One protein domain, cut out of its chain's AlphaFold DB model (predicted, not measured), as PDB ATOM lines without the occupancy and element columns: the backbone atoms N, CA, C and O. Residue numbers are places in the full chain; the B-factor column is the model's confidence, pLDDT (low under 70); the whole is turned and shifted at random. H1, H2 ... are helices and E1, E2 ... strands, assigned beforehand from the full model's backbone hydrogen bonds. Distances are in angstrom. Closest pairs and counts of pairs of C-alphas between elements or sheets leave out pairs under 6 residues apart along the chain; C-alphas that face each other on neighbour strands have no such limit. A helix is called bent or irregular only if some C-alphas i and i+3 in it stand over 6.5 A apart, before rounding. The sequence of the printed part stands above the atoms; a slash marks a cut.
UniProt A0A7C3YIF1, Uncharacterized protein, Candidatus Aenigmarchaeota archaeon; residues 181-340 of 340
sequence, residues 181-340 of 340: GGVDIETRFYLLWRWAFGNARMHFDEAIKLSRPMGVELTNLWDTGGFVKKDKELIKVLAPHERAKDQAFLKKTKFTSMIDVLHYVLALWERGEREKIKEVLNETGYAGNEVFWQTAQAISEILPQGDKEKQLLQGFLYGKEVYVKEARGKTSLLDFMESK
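This is residues 181 to 340 of the 340 residues of an uncharacterized protein of Candidatus Aenigmarchaeota archaeon (UniProt A0A7C3YIF1). A compact body of crossed helices is built round H5, with the small strand hairpin of E1 and E2 and the helix H2 at one end, and the long helix H9 running out as an arm at the other end, where residues 332 to 340 stick out. H5 touches H1, H3, H6 and H8, and H7 pairs with H8 and reaches H1 with its last residues. The 160 printed residues, with nine named helices and two named strands, run in the order H1, H2, E1, E2, H3, H4, H5, H6, H7, H8, H9; the sheet, in the order E1 - E2, is antiparallel and the class is mostly helix. The whole is compact, with a radius of gyration of the C-alphas of 16.6 A, yet elongated in outline, spanning 60 by 32 by 29 A.

H1, residues 185 to 197, begins at C-alpha 185 at (-6.797, -10.230, 70.863) and is 17.7 A long from first to last C-alpha. H2 is residues 204 to 214, 15.7 A long, and is neither bent nor irregular, but only just: C-alphas 210 and 213 are 6.5 A apart. The strands are E1, residues 228 to 231, and E2, residues 234 to 237. Two helices of four residues follow, H3, residues 240 to 243, and H4, residues 247 to 250. H5, residues 258 to 270, is 18.4 A long and starts at C-alpha 258 at (-5.566, -1.724, 67.131). H6 is residues 274 to 283, 14.5 A long; H7 is residues 290 to 302, 18.5 A long; and H8 is residues 308 to 318, 15.5 A long. H9, residues 320 to 338, is the longest helix at 27.8 A and ends at C-alpha 338 at (3.239, 4.647, 39.755).

H5 is the hub, touching four other helices. It forms a helical hairpin with H6, opposite ways at a shallow tilt of 16 degrees, with the closest C-alphas, those of Val 265 and Ile 277, 5.4 A apart. H5 touches H8 with residues 266 to 270 alone, about perpendicular at 89 degrees; the closest C-alphas are those of Leu 266 and Leu 312, 6.3 A. H5 also touches H3, where the closest C-alphas, those of Pro 240 and His 263, are 4.7 A apart. H4 is close to H5 but not clearly touching, with the C-alphas of Leu 250 and Tyr 264 closest at 7.2 A. H1 touches H5 with residues 186 to 190 alone, the same way at a steep tilt of 66 degrees, and the C-alphas of Thr 187 and Ile 259 are closest at 5.0 A. H7 and H8 form a helical hairpin, opposite ways at a steep tilt of 39 degrees, closest at the C-alphas of Ser 300 and Lys 310, 4.9 A. H1 and H7 touch the same way at a shallow tilt of 18 degrees, closest at the C-alphas of Trp 195 and Ile 302, 5.8 A. H2 touches H1, opposite ways at a steep tilt of 48 degrees, with the C-alphas of Phe 189 and Ser 211 closest at 6.5 A. In the hairpin of E1 and E2, N 229 and O 236 are within hydrogen-bond range at 2.8 A, as are N 234 and O 231 at 2.9 A. H9 touches H6 with residues 323 to 327 alone, at a steep tilt of 53 degrees, closest at the C-alphas of Lys 278 and Tyr 323, 6.1 A. In H1, H5, H6, H7, H8 and H9 every O i to N i+4 pair is within hydrogen-bond range; in H2 it is 5 of 7, and H3 and H4 are too short for such a pair.

The C-alphas farthest apart, those of Glu 233 and Lys 340, are 61.4 A apart. Without residues 332 to 340 the body spans 48 by 31 by 29 A. The printed part has no cut, and its one long link, H2 to E1, has 13 residues. Mean pLDDT of the printed part is 87.6; residue 181 and residues 328 to 340 are under 70.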
ATOM      1  N   GLY A 181     -12.564 -11.602  63.072       67.56
ATOM      2  CA  GLY A 181     -11.276 -11.848  62.427       67.56
ATOM      3  C   GLY A 181     -10.417 -10.596  62.216       67.56
ATOM      4  O   GLY A 181      -9.196 -10.702  62.278       67.56
ATOM      5  N   GLY A 182     -11.024  -9.413  62.060       80.50
ATOM      6  CA  GLY A 182     -10.310  -8.145  61.872       80.50
ATOM      7  C   GLY A 182      -9.855  -7.433  63.153       80.50
ATOM      8  O   GLY A 182      -9.167  -6.419  63.058       80.50
ATOM      9  N   VAL A 183     -10.240  -7.917  64.340       89.62
ATOM     10  CA  VAL A 183      -9.899  -7.303  65.638       89.62
ATOM     11  C   VAL A 183      -8.894  -8.184  66.382       89.62
ATOM     12  O   VAL A 183      -9.195  -9.348  66.657       89.62
ATOM     13  N   ASP A 184      -7.729  -7.638  66.743       92.00
ATOM     14  CA  ASP A 184      -6.694  -8.351  67.509       92.00
ATOM     15  C   ASP A 184      -7.123  -8.692  68.950       92.00
ATOM     16  O   ASP A 184      -8.072  -8.125  69.504       92.00
ATOM     17  N   ILE A 185      -6.426  -9.654  69.562       91.50
ATOM     18  CA  ILE A 185      -6.797 -10.230  70.863       91.50
ATOM     19  C   ILE A 185      -6.756  -9.198  71.997       91.50
ATOM     20  O   ILE A 185      -7.625  -9.218  72.873       91.50
ATOM     21  N   GLU A 186      -5.810  -8.259  71.961       93.62
ATOM     22  CA  GLU A 186      -5.665  -7.183  72.941       93.62
ATOM     23  C   GLU A 186      -6.857  -6.229  72.889       93.62
ATOM     24  O   GLU A 186      -7.405  -5.839  73.924       93.62
ATOM     25  N   THR A 187      -7.296  -5.895  71.679       94.12
ATOM     26  CA  THR A 187      -8.437  -5.013  71.432       94.12
ATOM     27  C   THR A 187      -9.754  -5.680  71.801       94.12
ATOM     28  O   THR A 187     -10.600  -5.052  72.444       94.12
ATOM     29  N   ARG A 188      -9.915  -6.975  71.496       92.31
ATOM     30  CA  ARG A 188     -11.062  -7.760  71.983       92.31
ATOM     31  C   ARG A 188     -11.098  -7.782  73.511       92.31
ATOM     32  O   ARG A 188     -12.158  -7.575  74.098       92.31
ATOM     33  N   PHE A 189      -9.958  -8.000  74.171       93.19
ATOM     34  CA  PHE A 189      -9.892  -7.988  75.632       93.19
ATOM     35  C   PHE A 189     -10.277  -6.619  76.201       93.19
ATOM     36  O   PHE A 189     -11.046  -6.553  77.159       93.19
ATOM     37  N   TYR A 190      -9.813  -5.530  75.585       94.38
ATOM     38  CA  TYR A 190     -10.191  -4.178  75.989       94.38
ATOM     39  C   TYR A 190     -11.702  -3.929  75.882       94.38
ATOM     40  O   TYR A 190     -12.319  -3.465  76.844       94.38
ATOM     41  N   LEU A 191     -12.312  -4.279  74.743       92.06
ATOM     42  CA  LEU A 191     -13.759  -4.182  74.514       92.06
ATOM     43  C   LEU A 191     -14.544  -4.948  75.578       92.06
ATOM     44  O   LEU A 191     -15.445  -4.395  76.213       92.06
ATOM     45  N   LEU A 192     -14.172  -6.211  75.797       89.06
ATOM     46  CA  LEU A 192     -14.843  -7.066  76.764       89.06
ATOM     47  C   LEU A 192     -14.674  -6.536  78.188       89.06
ATOM     48  O   LEU A 192     -15.636  -6.540  78.952       89.06
ATOM     49  N   TRP A 193     -13.493  -6.022  78.544       90.50
ATOM     50  CA  TRP A 193     -13.271  -5.393  79.844       90.50
ATOM     51  C   TRP A 193     -14.153  -4.160  80.034       90.50
ATOM     52  O   TRP A 193     -14.779  -4.008  81.083       90.50
ATOM     53  N   ARG A 194     -14.218  -3.271  79.035       90.31
ATOM     54  CA  ARG A 194     -15.053  -2.065  79.100       90.31
ATOM     55  C   ARG A 194     -16.524  -2.412  79.240       90.31
ATOM     56  O   ARG A 194     -17.207  -1.789  80.048       90.31
ATOM     57  N   TRP A 195     -16.980  -3.438  78.536       86.38
ATOM     58  CA  TRP A 195     -18.343  -3.933  78.665       86.38
ATOM     59  C   TRP A 195     -18.605  -4.593  80.026       86.38
ATOM     60  O   TRP A 195     -19.635  -4.338  80.646       86.38
ATOM     61  N   ALA A 196     -17.663  -5.394  80.528       82.00
ATOM     62  CA  ALA A 196     -17.854  -6.162  81.751       82.00
ATOM     63  C   ALA A 196     -17.715  -5.315  83.032       82.00
ATOM     64  O   ALA A 196     -18.439  -5.507  84.011       82.00
ATOM     65  N   PHE A 197     -16.743  -4.405  83.048       83.44
ATOM     66  CA  PHE A 197     -16.273  -3.727  84.259       83.44
ATOM     67  C   PHE A 197     -16.130  -2.209  84.095       83.44
ATOM     68  O   PHE A 197     -15.855  -1.512  85.076       83.44
ATOM     69  N   GLY A 198     -16.284  -1.670  82.882       88.06
ATOM     70  CA  GLY A 198     -16.054  -0.256  82.598       88.06
ATOM     71  C   GLY A 198     -14.658   0.184  83.044       88.06
ATOM     72  O   GLY A 198     -13.644  -0.363  82.605       88.06
ATOM     73  N   ASN A 199     -14.615   1.161  83.952       88.06
ATOM     74  CA  ASN A 199     -13.386   1.718  84.526       88.06
ATOM     75  C   ASN A 199     -13.030   1.161  85.917       88.06
ATOM     76  O   ASN A 199     -12.117   1.675  86.576       88.06
ATOM     77  N   ALA A 200     -13.753   0.139  86.388       85.44
ATOM     78  CA  ALA A 200     -13.535  -0.452  87.701       85.44
ATOM     79  C   ALA A 200     -12.192  -1.197  87.794       85.44
ATOM     80  O   ALA A 200     -11.610  -1.636  86.798       85.44
ATOM     81  N   ARG A 201     -11.711  -1.353  89.032       87.12
ATOM     82  CA  ARG A 201     -10.569  -2.211  89.363       87.12
ATOM     83  C   ARG A 201     -11.068  -3.593  89.770       87.12
ATOM     84  O   ARG A 201     -12.004  -3.693  90.563       87.12
ATOM     85  N   MET A 202     -10.400  -4.633  89.286       84.25
ATOM     86  CA  MET A 202     -10.714  -6.031  89.597       84.25
ATOM     87  C   MET A 202      -9.533  -6.711  90.270       84.25
ATOM     88  O   MET A 202      -8.394  -6.327  90.037       84.25
ATOM     89  N   HIS A 203      -9.773  -7.733  91.088       85.69
ATOM     90  CA  HIS A 203      -8.675  -8.568  91.579       85.69
ATOM     91  C   HIS A 203      -7.986  -9.293  90.417       85.69
ATOM     92  O   HIS A 203      -8.631  -9.634  89.425       85.69
ATOM     93  N   PHE A 204      -6.684  -9.540  90.555       86.19
ATOM     94  CA  PHE A 204      -5.863 -10.191  89.534       86.19
ATOM     95  C   PHE A 204      -6.449 -11.521  89.051       86.19
ATOM     96  O   PHE A 204      -6.522 -11.743  87.846       86.19
ATOM     97  N   ASP A 205      -6.960 -12.347  89.961       82.50
ATOM     98  CA  ASP A 205      -7.553 -13.640  89.607       82.50
ATOM     99  C   ASP A 205      -8.804 -13.488  88.729       82.50
ATOM    100  O   ASP A 205      -8.991 -14.239  87.775       82.50
ATOM    101  N   GLU A 206      -9.643 -12.484  88.992       80.25
ATOM    102  CA  GLU A 206     -10.825 -12.205  88.167       80.25
ATOM    103  C   GLU A 206     -10.436 -11.632  86.799       80.25
ATOM    104  O   GLU A 206     -11.042 -11.978  85.787       80.25
ATOM    105  N   ALA A 207      -9.375 -10.821  86.745       86.62
ATOM    106  CA  ALA A 207      -8.822 -10.338  85.486       86.62
ATOM    107  C   ALA A 207      -8.263 -11.491  84.630       86.62
ATOM    108  O   ALA A 207      -8.537 -11.547  83.432       86.62
ATOM    109  N   ILE A 208      -7.544 -12.440  85.245       87.19
ATOM    110  CA  ILE A 208      -7.034 -13.652  84.581       87.19
ATOM    111  C   ILE A 208      -8.177 -14.498  84.025       87.19
ATOM    112  O   ILE A 208      -8.090 -14.984  82.897       87.19
ATOM    113  N   LYS A 209      -9.251 -14.681  84.803       80.38
ATOM    114  CA  LYS A 209     -10.428 -15.456  84.381       80.38
ATOM    115  C   LYS A 209     -11.126 -14.854  83.158       80.38
ATOM    116  O   LYS A 209     -11.810 -15.593  82.455       80.38
ATOM    117  N   LEU A 210     -10.963 -13.552  82.907       83.56
ATOM    118  CA  LEU A 210     -11.440 -12.895  81.687       83.56
ATOM    119  C   LEU A 210     -10.415 -12.981  80.543       83.56
ATOM    120  O   LEU A 210     -10.792 -13.251  79.409       83.56
ATOM    121  N   SER A 211      -9.126 -12.761  80.822       88.12
ATOM    122  CA  SER A 211      -8.100 -12.630  79.779       88.12
ATOM    123  C   SER A 211      -7.644 -13.971  79.190       88.12
ATOM    124  O   SER A 211      -7.473 -14.087  77.976       88.12
ATOM    125  N   ARG A 212      -7.464 -15.007  80.024       85.81
ATOM    126  CA  ARG A 212      -6.918 -16.308  79.594       85.81
ATOM    127  C   ARG A 212      -7.770 -17.014  78.540       85.81
ATOM    128  O   ARG A 212      -7.176 -17.481  77.571       85.81
ATOM    129  N   PRO A 213      -9.111 -17.086  78.662       79.69
ATOM    130  CA  PRO A 213      -9.942 -17.708  77.628       79.69
ATOM    131  C   PRO A 213      -9.789 -17.062  76.246       79.69
ATOM    132  O   PRO A 213     -10.037 -17.714  75.237       79.69
ATOM    133  N   MET A 214      -9.356 -15.799  76.198       81.44
ATOM    134  CA  MET A 214      -9.110 -15.047  74.965       81.44
ATOM    135  C   MET A 214      -7.679 -15.197  74.432       81.44
ATOM    136  O   MET A 214      -7.351 -14.609  73.406       81.44
ATOM    137  N   GLY A 215      -6.813 -15.932  75.136       85.62
ATOM    138  CA  GLY A 215      -5.388 -16.032  74.818       85.62
ATOM    139  C   GLY A 215      -4.565 -14.815  75.250       85.62
ATOM    140  O   GLY A 215      -3.437 -14.661  74.796       85.62
ATOM    141  N   VAL A 216      -5.101 -13.949  76.119       89.94
ATOM    142  CA  VAL A 216      -4.417 -12.726  76.556       89.94
ATOM    143  C   VAL A 216      -3.651 -12.951  77.858       89.94
ATOM    144  O   VAL A 216      -4.226 -13.234  78.918       89.94
ATOM    145  N   GLU A 217      -2.338 -12.752  77.784       89.94
ATOM    146  CA  GLU A 217      -1.434 -12.786  78.927       89.94
ATOM    147  C   GLU A 217      -1.278 -11.379  79.530       89.94
ATOM    148  O   GLU A 217      -0.610 -10.511  78.971       89.94
ATOM    149  N   LEU A 218      -1.912 -11.133  80.685       90.00
ATOM    150  CA  LEU A 218      -1.955  -9.796  81.308       90.00
ATOM    151  C   LEU A 218      -0.575  -9.216  81.620       90.00
ATOM    152  O   LEU A 218      -0.421  -7.995  81.629       90.00
ATOM    153  N   THR A 219       0.409 -10.075  81.888       87.31
ATOM    154  CA  THR A 219       1.785  -9.665  82.177       87.31
ATOM    155  C   THR A 219       2.416  -8.913  81.016       87.31
ATOM    156  O   THR A 219       3.185  -7.994  81.255       87.31
ATOM    157  N   ASN A 220       2.028  -9.228  79.780       87.31
ATOM    158  CA  ASN A 220       2.580  -8.598  78.580       87.31
ATOM    159  C   ASN A 220       1.917  -7.240  78.288       87.31
ATOM    160  O   ASN A 220       2.387  -6.479  77.448       87.31
ATOM    161  N   LEU A 221       0.805  -6.927  78.967       86.62
ATOM    162  CA  LEU A 221       0.001  -5.726  78.725       86.62
ATOM    163  C   LEU A 221       0.159  -4.644  79.795       86.62
ATOM    164  O   LEU A 221      -0.363  -3.536  79.616       86.62
ATOM    165  N   TRP A 222       0.817  -4.961  80.912       86.50
ATOM    166  CA  TRP A 222       0.965  -4.051  82.050       86.50
ATOM    167  C   TRP A 222       2.345  -3.405  82.194       86.50
ATOM    168  O   TRP A 222       2.603  -2.730  83.193       86.50
ATOM    169  N   ASP A 223       3.223  -3.627  81.216       78.44
ATOM    170  CA  ASP A 223       4.536  -2.991  81.137       78.44
ATOM    171  C   ASP A 223       4.412  -1.493  80.818       78.44
ATOM    172  O   ASP A 223       3.327  -0.975  80.533       78.44
ATOM    173  N   THR A 224       5.531  -0.766  80.873       76.94
ATOM    174  CA  THR A 224       5.579   0.677  80.605       76.94
ATOM    175  C   THR A 224       4.959   1.002  79.242       76.94
ATOM    176  O   THR A 224       5.334   0.443  78.211       76.94
ATOM    177  N   GLY A 225       3.993   1.916  79.227       78.75
ATOM    178  CA  GLY A 225       3.220   2.269  78.040       78.75
ATOM    179  C   GLY A 225       2.114   1.279  77.646       78.75
ATOM    180  O   GLY A 225       1.437   1.516  76.642       78.75
ATOM    181  N   GLY A 226       1.892   0.206  78.405       89.44
ATOM    182  CA  GLY A 226       0.761  -0.710  78.266       89.44
ATOM    183  C   GLY A 226      -0.577  -0.087  78.682       89.44
ATOM    184  O   GLY A 226      -0.634   1.017  79.227       89.44
ATOM    185  N   PHE A 227      -1.683  -0.774  78.393       93.44
ATOM    186  CA  PHE A 227      -3.029  -0.324  78.779       93.44
ATOM    187  C   PHE A 227      -3.585  -1.069  79.998       93.44
ATOM    188  O   PHE A 227      -4.700  -0.788  80.432       93.44
ATOM    189  N   VAL A 228      -2.824  -1.989  80.590       94.69
ATOM    190  CA  VAL A 228      -3.158  -2.623  81.868       94.69
ATOM    191  C   VAL A 228      -2.272  -2.022  82.958       94.69
ATOM    192  O   VAL A 228      -1.114  -1.700  82.735       94.69
ATOM    193  N   LYS A 229      -2.804  -1.842  84.165       92.81
ATOM    194  CA  LYS A 229      -2.037  -1.408  85.331       92.81
ATOM    195  C   LYS A 229      -2.297  -2.338  86.498       92.81
ATOM    196  O   LYS A 229      -3.446  -2.519  86.906       92.81
ATOM    197  N   LYS A 230      -1.215  -2.869  87.065       91.44
ATOM    198  CA  LYS A 230      -1.235  -3.607  88.326       91.44
ATOM    199  C   LYS A 230      -1.011  -2.661  89.499       91.44
ATOM    200  O   LYS A 230      -0.037  -1.915  89.527       91.44
ATOM    201  N   ASP A 231      -1.903  -2.717  90.476       87.38
ATOM    202  CA  ASP A 231      -1.797  -2.026  91.759       87.38
ATOM    203  C   ASP A 231      -2.004  -3.059  92.875       87.38
ATOM    204  O   ASP A 231      -3.132  -3.401  93.233       87.38
ATOM    205  N   LYS A 232      -0.894  -3.616  93.377       87.44
ATOM    206  CA  LYS A 232      -0.873  -4.759  94.306       87.44
ATOM    207  C   LYS A 232      -1.641  -5.968  93.744       87.44
ATOM    208  O   LYS A 232      -1.182  -6.591  92.789       87.44
ATOM    209  N   GLU A 233      -2.784  -6.301  94.340       87.56
ATOM    210  CA  GLU A 233      -3.665  -7.409  93.945       87.56
ATOM    211  C   GLU A 233      -4.752  -6.979  92.952       87.56
ATOM    212  O   GLU A 233      -5.534  -7.815  92.502       87.56
ATOM    213  N   LEU A 234      -4.830  -5.686  92.626       88.75
ATOM    214  CA  LEU A 234      -5.835  -5.128  91.735       88.75
ATOM    215  C   LEU A 234      -5.261  -4.855  90.346       88.75
ATOM    216  O   LEU A 234      -4.118  -4.431  90.180       88.75
ATOM    217  N   ILE A 235      -6.106  -5.047  89.347       92.06
ATOM    218  CA  ILE A 235      -5.874  -4.787  87.938       92.06
ATOM    219  C   ILE A 235      -6.858  -3.730  87.478       92.06
ATOM    220  O   ILE A 235      -8.056  -3.794  87.768       92.06
ATOM    221  N   LYS A 236      -6.334  -2.754  86.746       92.44
ATOM    222  CA  LYS A 236      -7.116  -1.740  86.052       92.44
ATOM    223  C   LYS A 236      -6.737  -1.732  84.577       92.44
ATOM    224  O   LYS A 236      -5.558  -1.656  84.257       92.44
ATOM    225  N   VAL A 237      -7.730  -1.730  83.696       94.38
ATOM    226  CA  VAL A 237      -7.537  -1.424  82.273       94.38
ATOM    227  C   VAL A 237      -7.687   0.085  82.083       94.38
ATOM    228  O   VAL A 237      -8.754   0.649  82.334       94.38
ATOM    229  N   LEU A 238      -6.594   0.744  81.711       95.31
ATOM    230  CA  LEU A 238      -6.443   2.194  81.611       95.31
ATOM    231  C   LEU A 238      -7.199   2.758  80.411       95.31
ATOM    232  O   LEU A 238      -7.089   2.229  79.307       95.31
ATOM    233  N   ALA A 239      -7.924   3.853  80.617       96.00
ATOM    234  CA  ALA A 239      -8.509   4.626  79.524       96.00
ATOM    235  C   ALA A 239      -7.425   5.435  78.770       96.00
ATOM    236  O   ALA A 239      -6.347   5.676  79.331       96.00
ATOM    237  N   PRO A 240      -7.685   5.925  77.541       95.75
ATOM    238  CA  PRO A 240      -6.707   6.663  76.735       95.75
ATOM    239  C   PRO A 240      -6.052   7.834  77.482       95.75
ATOM    240  O   PRO A 240      -4.831   7.940  77.527       95.75
ATOM    241  N   HIS A 241      -6.851   8.655  78.167       94.44
ATOM    242  CA  HIS A 241      -6.380   9.812  78.942       94.44
ATOM    243  C   HIS A 241      -5.568   9.433  80.195       94.44
ATOM    244  O   HIS A 241      -4.816  10.247  80.732       94.44
ATOM    245  N   GLU A 242      -5.731   8.214  80.711       94.62
ATOM    246  CA  GLU A 242      -4.922   7.701  81.819       94.62
ATOM    247  C   GLU A 242      -3.598   7.151  81.309       94.62
ATOM    248  O   GLU A 242      -2.552   7.439  81.890       94.62
ATOM    249  N   ARG A 243      -3.650   6.407  80.200       93.69
ATOM    250  CA  ARG A 243      -2.477   5.873  79.510       93.69
ATOM    251  C   ARG A 243      -1.574   6.994  78.989       93.69
ATOM    252  O   ARG A 243      -0.360   6.908  79.118       93.69
ATOM    253  N   ALA A 244      -2.159   8.096  78.519       93.81
ATOM    254  CA  ALA A 244      -1.460   9.304  78.076       93.81
ATOM    255  C   ALA A 244      -0.652  10.027  79.171       93.81
ATOM    256  O   ALA A 244       0.102  10.945  78.853       93.81
ATOM    257  N   LYS A 245      -0.787   9.643  80.448       92.69
ATOM    258  CA  LYS A 245       0.071  10.148  81.537       92.69
ATOM    259  C   LYS A 245       1.451   9.491  81.541       92.69
ATOM    260  O   LYS A 245       2.381  10.049  82.116       92.69
ATOM    261  N   ASP A 246       1.584   8.322  80.918       91.88
ATOM    262  CA  ASP A 246       2.857   7.632  80.763       91.88
ATOM    263  C   ASP A 246       3.609   8.172  79.537       91.88
ATOM    264  O   ASP A 246       3.151   8.078  78.397       91.88
ATOM    265  N   GLN A 247       4.796   8.734  79.767       89.25
ATOM    266  CA  GLN A 247       5.642   9.269  78.700       89.25
ATOM    267  C   GLN A 247       6.131   8.189  77.732       89.25
ATOM    268  O   GLN A 247       6.356   8.494  76.561       89.25
ATOM    269  N   ALA A 248       6.270   6.938  78.177       89.25
ATOM    270  CA  ALA A 248       6.652   5.842  77.292       89.25
ATOM    271  C   ALA A 248       5.563   5.554  76.252       89.25
ATOM    272  O   ALA A 248       5.881   5.280  75.098       89.25
ATOM    273  N   PHE A 249       4.285   5.683  76.629       91.56
ATOM    274  CA  PHE A 249       3.174   5.530  75.690       91.56
ATOM    275  C   PHE A 249       3.178   6.629  74.621       91.56
ATOM    276  O   PHE A 249       3.005   6.352  73.439       91.56
ATOM    277  N   LEU A 250       3.431   7.877  75.016       89.31
ATOM    278  CA  LEU A 250       3.434   9.019  74.094       89.31
ATOM    279  C   LEU A 250       4.615   9.012  73.120       89.31
ATOM    280  O   LEU A 250       4.510   9.546  72.018       89.31
ATOM    281  N   LYS A 251       5.737   8.421  73.540       88.56
ATOM    282  CA  LYS A 251       6.950   8.258  72.729       88.56
ATOM    283  C   LYS A 251       6.963   6.947  71.939       88.56
ATOM    284  O   LYS A 251       7.980   6.622  71.330       88.56
ATOM    285  N   LYS A 252       5.875   6.173  71.973       84.06
ATOM    286  CA  LYS A 252       5.780   4.892  71.278       84.06
ATOM    287  C   LYS A 252       5.812   5.127  69.765       84.06
ATOM    288  O   LYS A 252       5.026   5.904  69.241       84.06
ATOM    289  N   THR A 253       6.735   4.453  69.083       78.19
ATOM    290  CA  THR A 253       6.934   4.549  67.624       78.19
ATOM    291  C   THR A 253       6.448   3.315  66.869       78.19
ATOM    292  O   THR A 253       6.344   3.339  65.651       78.19
ATOM    293  N   LYS A 254       6.158   2.220  67.581       83.31
ATOM    294  CA  LYS A 254       5.615   0.982  67.015       83.31
ATOM    295  C   LYS A 254       4.357   0.595  67.763       83.31
ATOM    296  O   LYS A 254       4.412   0.409  68.976       83.31
ATOM    297  N   PHE A 255       3.252   0.436  67.050       87.94
ATOM    298  CA  PHE A 255       1.988  -0.018  67.616       87.94
ATOM    299  C   PHE A 255       1.842  -1.522  67.411       87.94
ATOM    300  O   PHE A 255       2.128  -2.033  66.334       87.94
ATOM    301  N   THR A 256       1.437  -2.225  68.464       85.75
ATOM    302  CA  THR A 256       1.348  -3.694  68.482       85.75
ATOM    303  C   THR A 256      -0.088  -4.200  68.357       85.75
ATOM    304  O   THR A 256      -0.285  -5.387  68.146       85.75
ATOM    305  N   SER A 257      -1.080  -3.314  68.474       93.12
ATOM    306  CA  SER A 257      -2.507  -3.641  68.424       93.12
ATOM    307  C   SER A 257      -3.344  -2.455  67.935       93.12
ATOM    308  O   SER A 257      -2.903  -1.300  67.943       93.12
ATOM    309  N   MET A 258      -4.580  -2.725  67.526       95.38
ATOM    310  CA  MET A 258      -5.566  -1.724  67.131       95.38
ATOM    311  C   MET A 258      -5.907  -0.783  68.292       95.38
ATOM    312  O   MET A 258      -5.953   0.434  68.101       95.38
ATOM    313  N   ILE A 259      -6.075  -1.316  69.506       95.94
ATOM    314  CA  ILE A 259      -6.349  -0.514  70.703       95.94
ATOM    315  C   ILE A 259      -5.188   0.415  71.061       95.94
ATOM    316  O   ILE A 259      -5.408   1.525  71.549       95.94
ATOM    317  N   ASP A 260      -3.951   0.009  70.773       94.69
ATOM    318  CA  ASP A 260      -2.782   0.866  70.939       94.69
ATOM    319  C   ASP A 260      -2.838   2.081  70.024       94.69
ATOM    320  O   ASP A 260      -2.652   3.203  70.505       94.69
ATOM    321  N   VAL A 261      -3.149   1.873  68.741       96.56
ATOM    322  CA  VAL A 261      -3.319   2.984  67.799       96.56
ATOM    323  C   VAL A 261      -4.493   3.858  68.214       96.56
ATOM    324  O   VAL A 261      -4.338   5.075  68.288       96.56
ATOM    325  N   LEU A 262      -5.640   3.260  68.552       97.56
ATOM    326  CA  LEU A 262      -6.833   4.000  68.958       97.56
ATOM    327  C   LEU A 262      -6.556   4.886  70.179       97.56
ATOM    328  O   LEU A 262      -6.848   6.079  70.162       97.56
ATOM    329  N   HIS A 263      -5.939   4.345  71.229       97.38
ATOM    330  CA  HIS A 263      -5.582   5.141  72.404       97.38
ATOM    331  C   HIS A 263      -4.605   6.264  72.056       97.38
ATOM    332  O   HIS A 263      -4.695   7.349  72.632       97.38
ATOM    333  N   TYR A 264      -3.668   6.009  71.140       96.69
ATOM    334  CA  TYR A 264      -2.649   6.980  70.770       96.69
ATOM    335  C   TYR A 264      -3.264   8.151  70.009       96.69
ATOM    336  O   TYR A 264      -3.061   9.305  70.390       96.69
ATOM    337  N   VAL A 265      -4.102   7.872  69.006       96.62
ATOM    338  CA  VAL A 265      -4.791   8.927  68.252       96.62
ATOM    339  C   VAL A 265      -5.773   9.706  69.123       96.62
ATOM    340  O   VAL A 265      -5.887  10.916  68.952       96.62
ATOM    341  N   LEU A 266      -6.412   9.075  70.113       97.44
ATOM    342  CA  LEU A 266      -7.253   9.778  71.090       97.44
ATOM    343  C   LEU A 266      -6.437  10.694  72.011       97.44
ATOM    344  O   LEU A 266      -6.881  11.796  72.324       97.44
ATOM    345  N   ALA A 267      -5.235  10.274  72.414       96.31
ATOM    346  CA  ALA A 267      -4.328  11.114  73.194       96.31
ATOM    347  C   ALA A 267      -3.827  12.325  72.386       96.31
ATOM    348  O   ALA A 267      -3.740  13.428  72.926       96.31
ATOM    349  N   LEU A 268      -3.537  12.141  71.094       95.19
ATOM    350  CA  LEU A 268      -3.208  13.238  70.175       95.19
ATOM    351  C   LEU A 268      -4.411  14.162  69.941       95.19
ATOM    352  O   LEU A 268      -4.254  15.383  69.904       95.19
ATOM    353  N   TRP A 269      -5.613  13.594  69.825       96.00
ATOM    354  CA  TRP A 269      -6.856  14.345  69.651       96.00
ATOM    355  C   TRP A 269      -7.130  15.258  70.846       96.00
ATOM    356  O   TRP A 269      -7.398  16.442  70.652       96.00
ATOM    357  N   GLU A 270      -6.958  14.751  72.071       95.31
ATOM    358  CA  GLU A 270      -7.086  15.540  73.307       95.31
ATOM    359  C   GLU A 270      -6.101  16.727  73.355       95.31
ATOM    360  O   GLU A 270      -6.395  17.753  73.964       95.31
ATOM    361  N   ARG A 271      -4.950  16.616  72.680       94.44
ATOM    362  CA  ARG A 271      -3.913  17.661  72.587       94.44
ATOM    363  C   ARG A 271      -4.065  18.590  71.386       94.44
ATOM    364  O   ARG A 271      -3.288  19.530  71.247       94.44
ATOM    365  N   GLY A 272      -5.029  18.329  70.505       93.56
ATOM    366  CA  GLY A 272      -5.214  19.086  69.269       93.56
ATOM    367  C   GLY A 272      -4.161  18.811  68.187       93.56
ATOM    368  O   GLY A 272      -4.089  19.563  67.217       93.56
ATOM    369  N   GLU A 273      -3.375  17.736  68.298       93.75
ATOM    370  CA  GLU A 273      -2.300  17.378  67.355       93.75
ATOM    371  C   GLU A 273      -2.859  16.693  66.088       93.75
ATOM    372  O   GLU A 273      -2.553  15.540  65.784       93.75
ATOM    373  N   ARG A 274      -3.720  17.401  65.343       90.62
ATOM    374  CA  ARG A 274      -4.520  16.832  64.241       90.62
ATOM    375  C   ARG A 274      -3.698  16.261  63.088       90.62
ATOM    376  O   ARG A 274      -4.081  15.223  62.561       90.62
ATOM    377  N   GLU A 275      -2.594  16.902  62.709       91.12
ATOM    378  CA  GLU A 275      -1.756  16.416  61.602       91.12
ATOM    379  C   GLU A 275      -1.099  15.072  61.938       91.12
ATOM    380  O   GLU A 275      -1.180  14.136  61.147       91.12
ATOM    381  N   LYS A 276      -0.599  14.906  63.169       92.56
ATOM    382  CA  LYS A 276      -0.030  13.628  63.622       92.56
ATOM    383  C   LYS A 276      -1.055  12.500  63.669       92.56
ATOM    384  O   LYS A 276      -0.718  11.357  63.390       92.56
ATOM    385  N   ILE A 277      -2.317  12.798  63.999       94.31
ATOM    386  CA  ILE A 277      -3.393  11.791  63.939       94.31
ATOM    387  C   ILE A 277      -3.502  11.233  62.522       94.31
ATOM    388  O   ILE A 277      -3.598  10.022  62.343       94.31
ATOM    389  N   LYS A 278      -3.473  12.109  61.512       91.88
ATOM    390  CA  LYS A 278      -3.553  11.694  60.111       91.88
ATOM    391  C   LYS A 278      -2.334  10.879  59.701       91.88
ATOM    392  O   LYS A 278      -2.502   9.883  59.007       91.88
ATOM    393  N   GLU A 279      -1.132  11.301  60.088       92.12
ATOM    394  CA  GLU A 279       0.109  10.560  59.820       92.12
ATOM    395  C   GLU A 279      -0.002   9.133  60.356       92.12
ATOM    396  O   GLU A 279       0.047   8.188  59.574       92.12
ATOM    397  N   VAL A 280      -0.316   8.986  61.646       93.88
ATOM    398  CA  VAL A 280      -0.455   7.677  62.297       93.88
ATOM    399  C   VAL A 280      -1.534   6.827  61.629       93.88
ATOM    400  O   VAL A 280      -1.279   5.673  61.303       93.88
ATOM    401  N   LEU A 281      -2.733   7.370  61.387       94.56
ATOM    402  CA  LEU A 281      -3.823   6.600  60.776       94.56
ATOM    403  C   LEU A 281      -3.506   6.150  59.342       94.56
ATOM    404  O   LEU A 281      -3.994   5.097  58.923       94.56
ATOM    405  N   ASN A 282      -2.724   6.931  58.593       91.44
ATOM    406  CA  ASN A 282      -2.269   6.558  57.255       91.44
ATOM    407  C   ASN A 282      -1.169   5.493  57.323       91.44
ATOM    408  O   ASN A 282      -1.280   4.476  56.645       91.44
ATOM    409  N   GLU A 283      -0.151   5.694  58.164       91.69
ATOM    410  CA  GLU A 283       0.965   4.756  58.341       91.69
ATOM    411  C   GLU A 283       0.497   3.379  58.820       91.69
ATOM    412  O   GLU A 283       1.000   2.356  58.361       91.69
ATOM    413  N   THR A 284      -0.495   3.330  59.712       92.44
ATOM    414  CA  THR A 284      -1.053   2.065  60.206       92.44
ATOM    415  C   THR A 284      -2.141   1.490  59.296       92.44
ATOM    416  O   THR A 284      -2.673   0.423  59.593       92.44
ATOM    417  N   GLY A 285      -2.551   2.207  58.242       91.62
ATOM    418  CA  GLY A 285      -3.658   1.821  57.361       91.62
ATOM    419  C   GLY A 285      -5.052   1.875  58.005       91.62
ATOM    420  O   GLY A 285      -6.035   1.456  57.391       91.62
ATOM    421  N   TYR A 286      -5.182   2.405  59.227       94.50
ATOM    422  CA  TYR A 286      -6.462   2.438  59.943       94.50
ATOM    423  C   TYR A 286      -7.391   3.572  59.501       94.50
ATOM    424  O   TYR A 286      -8.590   3.507  59.770       94.50
ATOM    425  N   ALA A 287      -6.891   4.563  58.755       93.00
ATOM    426  CA  ALA A 287      -7.731   5.620  58.194       93.00
ATOM    427  C   ALA A 287      -8.882   5.052  57.342       93.00
ATOM    428  O   ALA A 287     -10.029   5.458  57.514       93.00
ATOM    429  N   GLY A 288      -8.594   4.084  56.465       89.44
ATOM    430  CA  GLY A 288      -9.582   3.430  55.597       89.44
ATOM    431  C   GLY A 288     -10.195   2.146  56.166       89.44
ATOM    432  O   GLY A 288     -11.076   1.569  55.533       89.44
ATOM    433  N   ASN A 289      -9.747   1.686  57.334       91.38
ATOM    434  CA  ASN A 289     -10.157   0.406  57.900       91.38
ATOM    435  C   ASN A 289     -11.509   0.529  58.619       91.38
ATOM    436  O   ASN A 289     -11.622   1.172  59.661       91.38
ATOM    437  N   GLU A 290     -12.547  -0.104  58.079       89.81
ATOM    438  CA  GLU A 290     -13.897  -0.001  58.636       89.81
ATOM    439  C   GLU A 290     -14.023  -0.644  60.028       89.81
ATOM    440  O   GLU A 290     -14.692  -0.084  60.900       89.81
ATOM    441  N   VAL A 291     -13.305  -1.747  60.270       91.25
ATOM    442  CA  VAL A 291     -13.283  -2.470  61.552       91.25
ATOM    443  C   VAL A 291     -12.700  -1.603  62.673       91.25
ATOM    444  O   VAL A 291     -13.232  -1.602  63.784       91.25
ATOM    445  N   PHE A 292     -11.670  -0.800  62.390       94.31
ATOM    446  CA  PHE A 292     -11.108   0.167  63.342       94.31
ATOM    447  C   PHE A 292     -12.163   1.180  63.803       94.31
ATOM    448  O   PHE A 292     -12.359   1.403  65.000       94.31
ATOM    449  N   TRP A 293     -12.896   1.763  62.854       93.62
ATOM    450  CA  TRP A 293     -13.933   2.749  63.157       93.62
ATOM    451  C   TRP A 293     -15.136   2.133  63.876       93.62
ATOM    452  O   TRP A 293     -15.677   2.753  64.792       93.62
ATOM    453  N   GLN A 294     -15.546   0.922  63.492       92.12
ATOM    454  CA  GLN A 294     -16.599   0.173  64.187       92.12
ATOM    455  C   GLN A 294     -16.183  -0.176  65.620       92.12
ATOM    456  O   GLN A 294     -16.987  -0.040  66.538       92.12
ATOM    457  N   THR A 295     -14.918  -0.540  65.832       93.31
ATOM    458  CA  THR A 295     -14.360  -0.802  67.164       93.31
ATOM    459  C   THR A 295     -14.401   0.448  68.041       93.31
ATOM    460  O   THR A 295     -14.896   0.394  69.167       93.31
ATOM    461  N   ALA A 296     -13.958   1.598  67.525       95.25
ATOM    462  CA  ALA A 296     -14.040   2.870  68.246       95.25
ATOM    463  C   ALA A 296     -15.494   3.249  68.595       95.25
ATOM    464  O   ALA A 296     -15.778   3.672  69.721       95.25
ATOM    465  N   GLN A 297     -16.428   3.045  67.660       93.50
ATOM    466  CA  GLN A 297     -17.860   3.251  67.891       93.50
ATOM    467  C   GLN A 297     -18.397   2.316  68.985       93.50
ATOM    468  O   GLN A 297     -19.082   2.779  69.896       93.50
ATOM    469  N   ALA A 298     -18.050   1.027  68.944       92.25
ATOM    470  CA  ALA A 298     -18.496   0.040  69.924       92.25
ATOM    471  C   ALA A 298     -18.038   0.396  71.347       92.25
ATOM    472  O   ALA A 298     -18.854   0.396  72.270       92.25
ATOM    473  N   ILE A 299     -16.769   0.789  71.531       93.94
ATOM    474  CA  ILE A 299     -16.265   1.247  72.839       93.94
ATOM    475  C   ILE A 299     -17.064   2.467  73.321       93.94
ATOM    476  O   ILE A 299     -17.460   2.534  74.486       93.94
ATOM    477  N   SER A 300     -17.354   3.420  72.428       94.44
ATOM    478  CA  SER A 300     -18.139   4.612  72.768       94.44
ATOM    479  C   SER A 300     -19.563   4.270  73.220       94.44
ATOM    480  O   SER A 300     -20.079   4.871  74.165       94.44
ATOM    481  N   GLU A 301     -20.212   3.303  72.574       90.50
ATOM    482  CA  GLU A 301     -21.576   2.877  72.903       90.50
ATOM    483  C   GLU A 301     -21.663   2.137  74.240       90.50
ATOM    484  O   GLU A 301     -22.625   2.347  74.978       90.50
ATOM    485  N   ILE A 302     -20.645   1.340  74.576       88.62
ATOM    486  CA  ILE A 302     -20.548   0.618  75.852       88.62
ATOM    487  C   ILE A 302     -20.466   1.578  77.044       88.62
ATOM    488  O   ILE A 302     -21.043   1.328  78.103       88.62
ATOM    489  N   LEU A 303     -19.703   2.661  76.899       89.94
ATOM    490  CA  LEU A 303     -19.390   3.552  78.010       89.94
ATOM    491  C   LEU A 303     -20.605   4.406  78.433       89.94
ATOM    492  O   LEU A 303     -21.374   4.866  77.581       89.94
ATOM    493  N   PRO A 304     -20.787   4.681  79.738       87.81
ATOM    494  CA  PRO A 304     -21.896   5.496  80.227       87.81
ATOM    495  C   PRO A 304     -21.742   6.978  79.849       87.81
ATOM    496  O   PRO A 304     -20.650   7.465  79.558       87.81
ATOM    497  N   GLN A 305     -22.851   7.723  79.869       87.25
ATOM    498  CA  GLN A 305     -22.821   9.171  79.639       87.25
ATOM    499  C   GLN A 305     -21.970   9.888  80.697       87.25
ATOM    500  O   GLN A 305     -21.978   9.513  81.867       87.25
ATOM    501  N   GLY A 306     -21.242  10.924  80.278       88.00
ATOM    502  CA  GLY A 306     -20.316  11.669  81.141       88.00
ATOM    503  C   GLY A 306     -18.941  11.016  81.323       88.00
ATOM    504  O   GLY A 306     -18.058  11.636  81.912       88.00
ATOM    505  N   ASP A 307     -18.726   9.807  80.798       93.75
ATOM    506  CA  ASP A 307     -17.412   9.172  80.807       93.75
ATOM    507  C   ASP A 307     -16.415   9.910  79.894       93.75
ATOM    508  O   ASP A 307     -16.719  10.238  78.743       93.75
ATOM    509  N   LYS A 308     -15.199  10.160  80.397       94.81
ATOM    510  CA  LYS A 308     -14.176  10.914  79.663       94.81
ATOM    511  C   LYS A 308     -13.677  10.175  78.418       94.81
ATOM    512  O   LYS A 308     -13.417  10.809  77.398       94.81
ATOM    513  N   GLU A 309     -13.538   8.852  78.468       96.81
ATOM    514  CA  GLU A 309     -13.159   8.068  77.290       96.81
ATOM    515  C   GLU A 309     -14.257   8.115  76.223       96.81
ATOM    516  O   GLU A 309     -13.950   8.311  75.047       96.81
ATOM    517  N   LYS A 310     -15.530   8.048  76.632       97.06
ATOM    518  CA  LYS A 310     -16.663   8.205  75.709       97.06
ATOM    519  C   LYS A 310     -16.620   9.549  74.986       97.06
ATOM    520  O   LYS A 310     -16.779   9.578  73.769       97.06
ATOM    521  N   GLN A 311     -16.377  10.641  75.712       96.50
ATOM    522  CA  GLN A 311     -16.279  11.989  75.138       96.50
ATOM    523  C   GLN A 311     -15.146  12.098  74.108       96.50
ATOM    524  O   GLN A 311     -15.362  12.626  73.018       96.50
ATOM    525  N   LEU A 312     -13.962  11.560  74.429       96.88
ATOM    526  CA  LEU A 312     -12.825  11.524  73.505       96.88
ATOM    527  C   LEU A 312     -13.164  10.739  72.234       96.88
ATOM    528  O   LEU A 312     -12.928  11.225  71.129       96.88
ATOM    529  N   LEU A 313     -13.757   9.552  72.384       97.44
ATOM    530  CA  LEU A 313     -14.174   8.718  71.257       97.44
ATOM    531  C   LEU A 313     -15.204   9.425  70.379       97.44
ATOM    532  O   LEU A 313     -15.039   9.448  69.166       97.44
ATOM    533  N   GLN A 314     -16.238  10.033  70.965       96.06
ATOM    534  CA  GLN A 314     -17.272  10.749  70.210       96.06
ATOM    535  C   GLN A 314     -16.693  11.931  69.429       96.06
ATOM    536  O   GLN A 314     -17.016  12.108  68.255       96.06
ATOM    537  N   GLY A 315     -15.804  12.709  70.052       95.19
ATOM    538  CA  GLY A 315     -15.129  13.820  69.388       95.19
ATOM    539  C   GLY A 315     -14.212  13.370  68.247       95.19
ATOM    540  O   GLY A 315     -14.206  13.981  67.177       95.19
ATOM    541  N   PHE A 316     -13.478  12.274  68.439       96.56
ATOM    542  CA  PHE A 316     -12.653  11.666  67.397       96.56
ATOM    543  C   PHE A 316     -13.493  11.101  66.241       96.56
ATOM    544  O   PHE A 316     -13.210  11.383  65.076       96.56
ATOM    545  N   LEU A 317     -14.567  10.371  66.553       95.94
ATOM    546  CA  LEU A 317     -15.493   9.781  65.581       95.94
ATOM    547  C   LEU A 317     -16.221  10.842  64.750       95.94
ATOM    548  O   LEU A 317     -16.430  10.631  63.557       95.94
ATOM    549  N   TYR A 318     -16.542  12.001  65.332       94.19
ATOM    550  CA  TYR A 318     -17.110  13.133  64.592       94.19
ATOM    551  C   TYR A 318     -16.188  13.606  63.454       94.19
ATOM    552  O   TYR A 318     -16.652  14.025  62.398       94.19
ATOM    553  N   GLY A 319     -14.868  13.485  63.636       90.12
ATOM    554  CA  GLY A 319     -13.864  13.812  62.623       90.12
ATOM    555  C   GLY A 319     -13.622  12.725  61.567       90.12
ATOM    556  O   GLY A 319     -12.826  12.963  60.659       90.12
ATOM    557  N   LYS A 320     -14.279  11.556  61.651       92.56
ATOM    558  CA  LYS A 320     -14.005  10.372  60.809       92.56
ATOM    559  C   LYS A 320     -13.887  10.700  59.322       92.56
ATOM    560  O   LYS A 320     -12.922  10.287  58.684       92.56
ATOM    561  N   GLU A 321     -14.839  11.445  58.762       89.50
ATOM    562  CA  GLU A 321     -14.836  11.750  57.327       89.50
ATOM    563  C   GLU A 321     -13.589  12.509  56.872       89.50
ATOM    564  O   GLU A 321     -13.105  12.267  55.768       89.50
ATOM    565  N   VAL A 322     -13.068  13.407  57.712       89.12
ATOM    566  CA  VAL A 322     -11.867  14.194  57.408       89.12
ATOM    567  C   VAL A 322     -10.666  13.261  57.287       89.12
ATOM    568  O   VAL A 322      -9.953  13.301  56.288       89.12
ATOM    569  N   TYR A 323     -10.500  12.359  58.257       89.50
ATOM    570  CA  TYR A 323      -9.401  11.394  58.268       89.50
ATOM    571  C   TYR A 323      -9.484  10.399  57.096       89.50
ATOM    572  O   TYR A 323      -8.470  10.093  56.472       89.50
ATOM    573  N   VAL A 324     -10.689   9.924  56.754       87.44
ATOM    574  CA  VAL A 324     -10.910   8.946  55.670       87.44
ATOM    575  C   VAL A 324     -10.710   9.564  54.279       87.44
ATOM    576  O   VAL A 324     -10.096   8.940  53.411       87.44
ATOM    577  N   LYS A 325     -11.248  10.769  54.030       83.25
ATOM    578  CA  LYS A 325     -11.178  11.433  52.712       83.25
ATOM    579  C   LYS A 325      -9.736  11.742  52.311       83.25
ATOM    580  O   LYS A 325      -9.357  11.524  51.164       83.25
ATOM    581  N   GLU A 326      -8.930  12.205  53.256       71.94
ATOM    582  CA  GLU A 326      -7.538  12.584  53.013       71.94
ATOM    583  C   GLU A 326      -6.637  11.368  52.740       71.94
ATOM    584  O   GLU A 326      -5.778  11.426  51.858       71.94
ATOM    585  N   ALA A 327      -6.898  10.239  53.409       73.31
ATOM    586  CA  ALA A 327      -6.227   8.970  53.128       73.31
ATOM    587  C   ALA A 327      -6.465   8.508  51.682       73.31
ATOM    588  O   ALA A 327      -5.516   8.215  50.957       73.31
ATOM    589  N   ARG A 328      -7.726   8.539  51.223       69.12
ATOM    590  CA  ARG A 328      -8.091   8.188  49.837       69.12
ATOM    591  C   ARG A 328      -7.451   9.123  48.806       69.12
ATOM    592  O   ARG A 328      -7.037   8.663  47.745       69.12
ATOM    593  N   GLY A 329      -7.347  10.418  49.119       62.25
ATOM    594  CA  GLY A 329      -6.693  11.403  48.253       62.25
ATOM    595  C   GLY A 329      -5.202  11.121  48.045       62.25
ATOM    596  O   GLY A 329      -4.729  11.187  46.911       62.25
ATOM    597  N   LYS A 330      -4.473  10.731  49.101       59.66
ATOM    598  CA  LYS A 330      -3.054  10.343  48.999       59.66
ATOM    599  C   LYS A 330      -2.851   9.054  48.198       59.66
ATOM    600  O   LYS A 330      -1.958   9.028  47.358       59.66
ATOM    601  N   THR A 331      -3.689   8.033  48.398       59.25
ATOM    602  CA  THR A 331      -3.625   6.783  47.618       59.25
ATOM    603  C   THR A 331      -3.831   7.051  46.124       59.25
ATOM    604  O   THR A 331      -2.996   6.656  45.324       59.25
ATOM    605  N   SER A 332      -4.838   7.852  45.748       59.66
ATOM    606  CA  SER A 332      -5.097   8.170  44.331       59.66
ATOM    607  C   SER A 332      -3.961   8.920  43.620       59.66
ATOM    608  O   SER A 332      -3.783   8.769  42.414       59.66
ATOM    609  N   LEU A 333      -3.191   9.735  44.351       57.19
ATOM    610  CA  LEU A 333      -2.044  10.470  43.811       57.19
ATOM    611  C   LEU A 333      -0.823   9.562  43.627       57.19
ATOM    612  O   LEU A 333      -0.133   9.685  42.619       57.19
ATOM    613  N   LEU A 334      -0.575   8.649  44.570       60.22
ATOM    614  CA  LEU A 334       0.504   7.662  44.477       60.22
ATOM    615  C   LEU A 334       0.236   6.651  43.354       60.22
ATOM    616  O   LEU A 334       1.112   6.446  42.518       60.22
ATOM    617  N   ASP A 335      -0.994   6.139  43.249       57.38
ATOM    618  CA  ASP A 335      -1.410   5.230  42.171       57.38
ATOM    619  C   ASP A 335      -1.251   5.887  40.785       57.38
ATOM    620  O   ASP A 335      -0.828   5.255  39.815       57.38
ATOM    621  N   PHE A 336      -1.540   7.190  40.679       56.16
ATOM    622  CA  PHE A 336      -1.334   7.950  39.444       56.16
ATOM    623  C   PHE A 336       0.155   8.128  39.105       56.16
ATOM    624  O   PHE A 336       0.520   8.103  37.929       56.16
ATOM    625  N   MET A 337       1.017   8.291  40.111       57.41
ATOM    626  CA  MET A 337       2.465   8.441  39.932       57.41
ATOM    627  C   MET A 337       3.181   7.124  39.610       57.41
ATOM    628  O   MET A 337       4.167   7.170  38.886       57.41
ATOM    629  N   GLU A 338       2.694   5.978  40.093       59.56
ATOM    630  CA  GLU A 338       3.239   4.647  39.755       59.56
ATOM    631  C   GLU A 338       2.760   4.124  38.387       59.56
ATOM    632  O   GLU A 338       3.360   3.213  37.821       59.56
ATOM    633  N   SER A 339       1.696   4.712  37.827       52.78
ATOM    634  CA  SER A 339       1.155   4.375  36.497       52.78
ATOM    635  C   SER A 339       1.816   5.115  35.315       52.78
ATOM    636  O   SER A 339       1.376   4.961  34.171       52.78
ATOM    637  N   LYS A 340       2.854   5.918  35.578       43.12
ATOM    638  CA  LYS A 340       3.691   6.618  34.589       43.12
ATOM    639  C   LYS A 340       5.132   6.150  34.687       43.12
ATOM    640  O   LYS A 340       5.773   6.098  33.615       43.12
TER     641      LYS A 340